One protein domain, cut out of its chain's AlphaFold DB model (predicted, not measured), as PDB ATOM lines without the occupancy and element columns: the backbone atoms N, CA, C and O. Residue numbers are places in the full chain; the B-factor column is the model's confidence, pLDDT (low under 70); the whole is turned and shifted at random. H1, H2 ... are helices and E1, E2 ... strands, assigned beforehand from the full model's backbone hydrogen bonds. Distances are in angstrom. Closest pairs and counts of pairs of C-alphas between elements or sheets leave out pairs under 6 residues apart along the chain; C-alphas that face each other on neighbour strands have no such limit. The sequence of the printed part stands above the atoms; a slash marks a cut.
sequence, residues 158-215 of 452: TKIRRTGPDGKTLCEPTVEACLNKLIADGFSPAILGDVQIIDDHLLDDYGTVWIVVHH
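AT A GLANCE: This is residues 158 to 215 of the 452 residues of an uncharacterized protein of Hyphomicrobium sp. (UniProt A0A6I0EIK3). A small three-stranded sheet has one helix, H1, crossing over one face, while the other face is bare; the short helix H2 sits near one end of the elongated whole and residues 162 to 174 loop out toward the other. The printed part has 58 residues, with three named strands and two named helices in the order E1 H1 H2 E2 E3. The sheet's order is E1 - E3 - E2, antiparallel throughout, and the class is mixed. The whole is compact, with a radius of gyration of the C-alphas of 11.1 A and spans of 33 by 19 by 16 A.

IN THESE COORDINATES: Find C-alpha 158 at (143.731, 150.584, 191.381); E1 runs from there to residue 161. H1, residues 175 to 184, begins at (148.847, 139.029, 190.397) and measures 14.0 A. Then come H2, residues 189 to 192, and E2, residues 196 to 203, 18.3 A. E3, residues 209 to 215, measures 19.5 A and ends at (143.349, 146.594, 184.721).

HOW THE PARTS SIT: Look from E1 to E3, where N 160 and O 211 are 2.8 A apart, within hydrogen-bond range. E3 and E2 form a hairpin, with N 212 and O 199 at 2.7 A. H1 is on the sheet, at a height of 9.6 A, making two layers, helix and sheet; its closest C-alphas to E1 are those of Cys 178 and Ile 160, 7.3 A. It runs across the strands, at 82 degrees to E1 on the local plane. E1, H1 H2 and E2 make a split strand-helix-strand unit, two strands running the same way with E3 between them, and its crossover is right-handed. H2 is only just not on the sheet, with 4 pairs of C-alphas within 10 A. In H1 every O i to N i+4 pair is within hydrogen-bond range; H2 is too short for one.

THE WHOLE: The C-alphas of Ala 190 and Tyr 206, the two farthest apart, are 33.4 A apart. The printed part has no cut, and E1 to H1 is a long link. Only residue 165 has a pLDDT under 70.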
ATOM      1  N   THR A 158     144.170 150.742 189.993       96.62
ATOM      2  CA  THR A 158     143.731 150.584 191.381       96.62
ATOM      3  C   THR A 158     144.936 150.421 192.304       96.62
ATOM      4  O   THR A 158     145.920 149.769 191.965       96.62
ATOM      5  N   LYS A 159     144.864 151.046 193.482       96.69
ATOM      6  CA  LYS A 159     145.857 150.888 194.549       96.69
ATOM      7  C   LYS A 159     145.313 149.918 195.590       96.69
ATOM      8  O   LYS A 159     144.234 150.151 196.130       96.69
ATOM      9  N   ILE A 160     146.066 148.868 195.879       96.25
ATOM     10  CA  ILE A 160     145.763 147.853 196.884       96.25
ATOM     11  C   ILE A 160     146.730 148.062 198.044       96.25
ATOM     12  O   ILE A 160     147.941 148.125 197.846       96.25
ATOM     13  N   ARG A 161     146.209 148.207 199.263       94.81
ATOM     14  CA  ARG A 161     147.064 148.376 200.439       94.81
ATOM     15  C   ARG A 161     147.835 147.078 200.677       94.81
ATOM     16  O   ARG A 161     147.216 146.030 200.850       94.81
ATOM     17  N   ARG A 162     149.165 147.152 200.681       93.75
ATOM     18  CA  ARG A 162     150.029 145.983 200.859       93.75
ATOM     19  C   ARG A 162     150.213 145.638 202.322       93.75
ATOM     20  O   ARG A 162     150.130 144.470 202.678       93.75
ATOM     21  N   THR A 163     150.475 146.645 203.148       88.06
ATOM     22  CA  THR A 163     150.790 146.472 204.566       88.06
ATOM     23  C   THR A 163     149.748 147.138 205.452       88.06
ATOM     24  O   THR A 163     149.254 148.234 205.163       88.06
ATOM     25  N   GLY A 164     149.396 146.453 206.536       77.56
ATOM     26  CA  GLY A 164     148.610 147.010 207.624       77.56
ATOM     27  C   GLY A 164     149.413 148.051 208.404       77.56
ATOM     28  O   GLY A 164     150.628 148.160 208.213       77.56
ATOM     29  N   PRO A 165     148.758 148.836 209.272       68.50
ATOM     30  CA  PRO A 165     149.463 149.751 210.172       68.50
ATOM     31  C   PRO A 165     150.431 149.012 211.115       68.50
ATOM     32  O   PRO A 165     151.467 149.553 211.483       68.50
ATOM     33  N   ASP A 166     150.150 147.743 211.415       71.62
ATOM     34  CA  ASP A 166     150.997 146.813 212.174       71.62
ATOM     35  C   ASP A 166     152.174 146.210 211.382       71.62
ATOM     36  O   ASP A 166     152.903 145.357 211.891       71.62
ATOM     37  N   GLY A 167     152.338 146.600 210.116       77.00
ATOM     38  CA  GLY A 167     153.341 146.040 209.215       77.00
ATOM     39  C   GLY A 167     153.008 144.644 208.679       77.00
ATOM     40  O   GLY A 167     153.794 144.114 207.892       77.00
ATOM     41  N   LYS A 168     151.862 144.039 209.035       81.38
ATOM     42  CA  LYS A 168     151.459 142.745 208.465       81.38
ATOM     43  C   LYS A 168     151.136 142.895 206.988       81.38
ATOM     44  O   LYS A 168     150.478 143.850 206.569       81.38
ATOM     45  N   THR A 169     151.543 141.911 206.195       90.81
ATOM     46  CA  THR A 169     151.152 141.845 204.789       90.81
ATOM     47  C   THR A 169     149.655 141.551 204.680       90.81
ATOM     48  O   THR A 169     149.186 140.489 205.079       90.81
ATOM     49  N   LEU A 170     148.903 142.503 204.132       90.25
ATOM     50  CA  LEU A 170     147.483 142.373 203.793       90.25
ATOM     51  C   LEU A 170     147.282 141.758 202.406       90.25
ATOM     52  O   LEU A 170     146.255 141.134 202.148       90.25
ATOM     53  N   CYS A 171     148.234 141.975 201.499       95.75
ATOM     54  CA  CYS A 171     148.194 141.460 200.138       95.75
ATOM     55  C   CYS A 171     149.622 141.231 199.648       95.75
ATOM     56  O   CYS A 171     150.443 142.145 199.689       95.75
ATOM     57  N   GLU A 172     149.926 140.018 199.199       97.06
ATOM     58  CA  GLU A 172     151.213 139.735 198.565       97.06
ATOM     59  C   GLU A 172     151.288 140.416 197.189       97.06
ATOM     60  O   GLU A 172     150.274 140.470 196.486       97.06
ATOM     61  N   PRO A 173     152.466 140.895 196.749       97.19
ATOM     62  CA  PRO A 173     152.652 141.533 195.445       97.19
ATOM     63  C   PRO A 173     152.702 140.501 194.309       97.19
ATOM     64  O   PRO A 173     153.625 140.454 193.501       97.19
ATOM     65  N   THR A 174     151.692 139.639 194.252       98.12
ATOM     66  CA  THR A 174     151.471 138.682 193.170       98.12
ATOM     67  C   THR A 174     150.150 139.007 192.488       98.12
ATOM     68  O   THR A 174     149.205 139.475 193.128       98.12
ATOM     69  N   VAL A 175     150.069 138.764 191.176       97.56
ATOM     70  CA  VAL A 175     148.847 139.029 190.397       97.56
ATOM     71  C   VAL A 175     147.659 138.256 190.971       97.56
ATOM     72  O   VAL A 175     146.576 138.814 191.100       97.56
ATOM     73  N   GLU A 176     147.872 137.004 191.383       97.38
ATOM     74  CA  GLU A 176     146.839 136.160 191.989       97.38
ATOM     75  C   GLU A 176     146.307 136.749 193.304       97.38
ATOM     76  O   GLU A 176     145.094 136.887 193.470       97.38
ATOM     77  N   ALA A 177     147.188 137.163 194.224       97.12
ATOM     78  CA  ALA A 177     146.766 137.778 195.482       97.12
ATOM     79  C   ALA A 177     146.046 139.117 195.257       97.12
ATOM     80  O   ALA A 177     145.030 139.383 195.903       97.12
ATOM     81  N   CYS A 178     146.523 139.930 194.308       97.62
ATOM     82  CA  CYS A 178     145.874 141.184 193.930       97.62
ATOM     83  C   CYS A 178     144.482 140.944 193.335       97.62
ATOM     84  O   CYS A 178     143.525 141.610 193.723       97.62
ATOM     85  N   LEU A 179     144.347 139.973 192.429       96.94
ATOM     86  CA  LEU A 179     143.071 139.613 191.818       96.94
ATOM     87  C   LEU A 179     142.085 139.093 192.869       96.94
ATOM     88  O   LEU A 179     140.961 139.585 192.940       96.94
ATOM     89  N   ASN A 180     142.512 138.173 193.737       95.31
ATOM     90  CA  ASN A 180     141.688 137.665 194.836       95.31
ATOM     91  C   ASN A 180     141.232 138.793 195.768       95.31
ATOM     92  O   ASN A 180     140.078 138.817 196.197       95.31
ATOM     93  N   LYS A 181     142.113 139.765 196.042       95.19
ATOM     94  CA  LYS A 181     141.773 140.939 196.844       95.19
ATOM     95  C   LYS A 181     140.742 141.835 196.149       95.19
ATOM     96  O   LYS A 181     139.765 142.216 196.785       95.19
ATOM     97  N   LEU A 182     140.899 142.121 194.857       94.75
ATOM     98  CA  LEU A 182     139.910 142.890 194.092       94.75
ATOM     99  C   LEU A 182     138.553 142.169 194.035       94.75
ATOM    100  O   LEU A 182     137.513 142.796 194.224       94.75
ATOM    101  N   ILE A 183     138.538 140.849 193.846       93.38
ATOM    102  CA  ILE A 183     137.299 140.058 193.881       93.38
ATOM    103  C   ILE A 183     136.630 140.163 195.255       93.38
ATOM    104  O   ILE A 183     135.426 140.403 195.339       93.38
ATOM    105  N   ALA A 184     137.407 140.042 196.335       89.38
ATOM    106  CA  ALA A 184     136.901 140.210 197.697       89.38
ATOM    107  C   ALA A 184     136.344 141.625 197.952       89.38
ATOM    108  O   ALA A 184     135.384 141.776 198.705       89.38
ATOM    109  N   ASP A 185     136.896 142.643 197.285       88.00
ATOM    110  CA  ASP A 185     136.415 144.030 197.320       88.00
ATOM    111  C   ASP A 185     135.227 144.289 196.359       88.00
ATOM    112  O   ASP A 185     134.747 145.424 196.245       88.00
ATOM    113  N   GLY A 186     134.725 143.244 195.688       90.00
ATOM    114  CA  GLY A 186     133.493 143.251 194.894       90.00
ATOM    115  C   GLY A 186     133.674 143.447 193.387       90.00
ATOM    116  O   GLY A 186     132.682 143.622 192.683       90.00
ATOM    117  N   PHE A 187     134.904 143.435 192.868       93.19
ATOM    118  CA  PHE A 187     135.141 143.522 191.424       93.19
ATOM    119  C   PHE A 187     134.892 142.172 190.730       93.19
ATOM    120  O   PHE A 187     135.278 141.116 191.233       93.19
ATOM    121  N   SER A 188     134.292 142.193 189.536       92.50
ATOM    122  CA  SER A 188     134.160 140.984 188.711       92.50
ATOM    123  C   SER A 188     135.444 140.730 187.911       92.50
ATOM    124  O   SER A 188     135.906 141.648 187.225       92.50
ATOM    125  N   PRO A 189     135.981 139.495 187.885       93.12
ATOM    126  CA  PRO A 189     137.130 139.146 187.045       93.12
ATOM    127  C   PRO A 189     136.923 139.485 185.565       93.12
ATOM    128  O   PRO A 189     137.837 139.964 184.903       93.12
ATOM    129  N   ALA A 190     135.698 139.301 185.057       94.12
ATOM    130  CA  ALA A 190     135.361 139.593 183.664       94.12
ATOM    131  C   ALA A 190     135.478 141.088 183.320       94.12
ATOM    132  O   ALA A 190     135.732 141.436 182.172       94.12
ATOM    133  N   ILE A 191     135.299 141.966 184.311       94.56
ATOM    134  CA  ILE A 191     135.417 143.420 184.150       94.56
ATOM    135  C   ILE A 191     136.877 143.845 184.239       94.56
ATOM    136  O   ILE A 191     137.319 144.668 183.444       94.56
ATOM    137  N   LEU A 192     137.617 143.286 185.200       95.00
ATOM    138  CA  LEU A 192     139.023 143.622 185.423       95.00
ATOM    139  C   LEU A 192     139.897 143.274 184.211       95.00
ATOM    140  O   LEU A 192     140.823 144.021 183.904       95.00
ATOM    141  N   GLY A 193     139.584 142.178 183.509       94.50
ATOM    142  CA  GLY A 193     140.408 141.685 182.407       94.50
ATOM    143  C   GLY A 193     141.810 141.307 182.877       94.50
ATOM    144  O   GLY A 193     141.974 140.728 183.953       94.50
ATOM    145  N   ASP A 194     142.818 141.644 182.073       95.00
ATOM    146  CA  ASP A 194     144.210 141.344 182.398       95.00
ATOM    147  C   ASP A 194     144.727 142.296 183.483       95.00
ATOM    148  O   ASP A 194     144.943 143.490 183.254       95.00
ATOM    149  N   VAL A 195     144.947 141.745 184.678       97.50
ATOM    150  CA  VAL A 195     145.525 142.471 185.811       97.50
ATOM    151  C   VAL A 195     147.047 142.377 185.762       97.50
ATOM    152  O   VAL A 195     147.611 141.284 185.703       97.50
ATOM    153  N   GLN A 196     147.722 143.523 185.836       98.25
ATOM    154  CA  GLN A 196     149.185 143.606 185.856       98.25
ATOM    155  C   GLN A 196     149.648 144.460 187.030       98.25
ATOM    156  O   GLN A 196     149.068 145.506 187.303       98.25
ATOM    157  N   ILE A 197     150.706 144.044 187.722       98.44
ATOM    158  CA  ILE A 197     151.333 144.876 188.752       98.44
ATOM    159  C   ILE A 197     152.252 145.885 188.057       98.44
ATOM    160  O   ILE A 197     153.160 145.492 187.331       98.44
ATOM    161  N   ILE A 198     151.994 147.176 188.271       98.19
ATOM    162  CA  ILE A 198     152.804 148.286 187.746       98.19
ATOM    163  C   ILE A 198     153.887 148.678 188.757       98.19
ATOM    164  O   ILE A 198     155.005 149.008 188.375       98.19
ATOM    165  N   ASP A 199     153.535 148.655 190.042       97.81
ATOM    166  CA  ASP A 199     154.404 149.004 191.163       97.81
ATOM    167  C   ASP A 199     153.964 148.175 192.375       97.81
ATOM    168  O   ASP A 199     152.790 148.173 192.727       97.81
ATOM    169  N   ASP A 200     154.864 147.427 192.997       96.94
ATOM    170  CA  ASP A 200     154.581 146.582 194.160       96.94
ATOM    171  C   ASP A 200     154.982 147.220 195.504       96.94
ATOM    172  O   ASP A 200     154.766 146.616 196.567       96.94
ATOM    173  N   HIS A 201     155.558 148.426 195.474       96.19
ATOM    174  CA  HIS A 201     156.114 149.115 196.638       96.19
ATOM    175  C   HIS A 201     155.884 150.639 196.595       96.19
ATOM    176  O   HIS A 201     156.729 151.407 197.061       96.19
ATOM    177  N   LEU A 202     154.734 151.103 196.095       95.94
ATOM    178  CA  LEU A 202     154.414 152.529 196.120       95.94
ATOM    179  C   LEU A 202     154.227 152.993 197.572       95.94
ATOM    180  O   LEU A 202     153.242 152.639 198.219       95.94
ATOM    181  N   LEU A 203     155.143 153.822 198.070       94.00
ATOM    182  CA  LEU A 203     155.031 154.487 199.369       94.00
ATOM    183  C   LEU A 203     154.219 155.778 199.237       94.00
ATOM    184  O   LEU A 203     154.479 156.585 198.343       94.00
ATOM    185  N   ASP A 204     153.245 155.980 200.122       89.25
ATOM    186  CA  ASP A 204     152.596 157.285 200.277       89.25
ATOM    187  C   ASP A 204     153.287 158.165 201.330       89.25
ATOM    188  O   ASP A 204     154.230 157.746 202.005       89.25
ATOM    189  N   ASP A 205     152.799 159.400 201.477       84.06
ATOM    190  CA  ASP A 205     153.345 160.399 202.408       84.06
ATOM    191  C   ASP A 205     153.264 159.970 203.887       84.06
ATOM    192  O   ASP A 205     153.887 160.591 204.748       84.06
ATOM    193  N   TYR A 206     152.512 158.907 204.190       81.88
ATOM    194  CA  TYR A 206     152.339 158.344 205.527       81.88
ATOM    195  C   TYR A 206     153.151 157.057 205.729       81.88
ATOM    196  O   TYR A 206     152.999 156.387 206.748       81.88
ATOM    197  N   GLY A 207     153.993 156.681 204.761       84.62
ATOM    198  CA  GLY A 207     154.776 155.448 204.806       84.62
ATOM    199  C   GLY A 207     153.952 154.178 204.574       84.62
ATOM    200  O   GLY A 207     154.463 153.077 204.779       84.62
ATOM    201  N   THR A 208     152.694 154.294 204.134       86.12
ATOM    202  CA  THR A 208     151.891 153.120 203.776       86.12
ATOM    203  C   THR A 208     152.373 152.568 202.443       86.12
ATOM    204  O   THR A 208     152.521 153.310 201.471       86.12
ATOM    205  N   VAL A 209     152.586 151.251 202.389       93.00
ATOM    206  CA  VAL A 209     152.996 150.557 201.165       93.00
ATOM    207  C   VAL A 209     151.761 150.112 200.385       93.00
ATOM    208  O   VAL A 209     150.874 149.434 200.916       93.00
ATOM    209  N   TRP A 210     151.726 150.460 199.104       97.06
ATOM    210  CA  TRP A 210     150.663 150.135 198.163       97.06
ATOM    211  C   TRP A 210     151.202 149.297 197.001       97.06
ATOM    212  O   TRP A 210     152.288 149.551 196.490       97.06
ATOM    213  N   ILE A 211     150.399 148.340 196.543       98.19
ATOM    214  CA  ILE A 211     150.553 147.703 195.235       98.19
ATOM    215  C   ILE A 211     149.655 148.460 194.254       98.19
ATOM    216  O   ILE A 211     148.466 148.659 194.502       98.19
ATOM    217  N   VAL A 212     150.211 148.898 193.137       98.12
ATOM    218  CA  VAL A 212     149.514 149.548 192.034       98.12
ATOM    219  C   VAL A 212     149.303 148.522 190.938       98.12
ATOM    220  O   VAL A 212     150.262 147.996 190.373       98.12
ATOM    221  N   VAL A 213     148.041 148.261 190.616       98.25
ATOM    222  CA  VAL A 213     147.672 147.342 189.543       98.25
ATOM    223  C   VAL A 213     147.010 148.080 188.390       98.25
ATOM    224  O   VAL A 213     146.173 148.958 188.608       98.25
ATOM    225  N   HIS A 214     147.394 147.705 187.173       98.38
ATOM    226  CA  HIS A 214     146.701 148.015 185.932       98.38
ATOM    227  C   HIS A 214     145.603 146.980 185.691       98.38
ATOM    228  O   HIS A 214     145.801 145.796 185.966       98.38
ATOM    229  N   HIS A 215     144.475 147.417 185.152       97.81
ATOM    230  CA  HIS A 215     143.349 146.594 184.721       97.81
ATOM    231  C   HIS A 215     142.586 147.323 183.602       97.81
ATOM    232  O   HIS A 215     142.844 148.497 183.330       97.81
TER     233      HIS A 215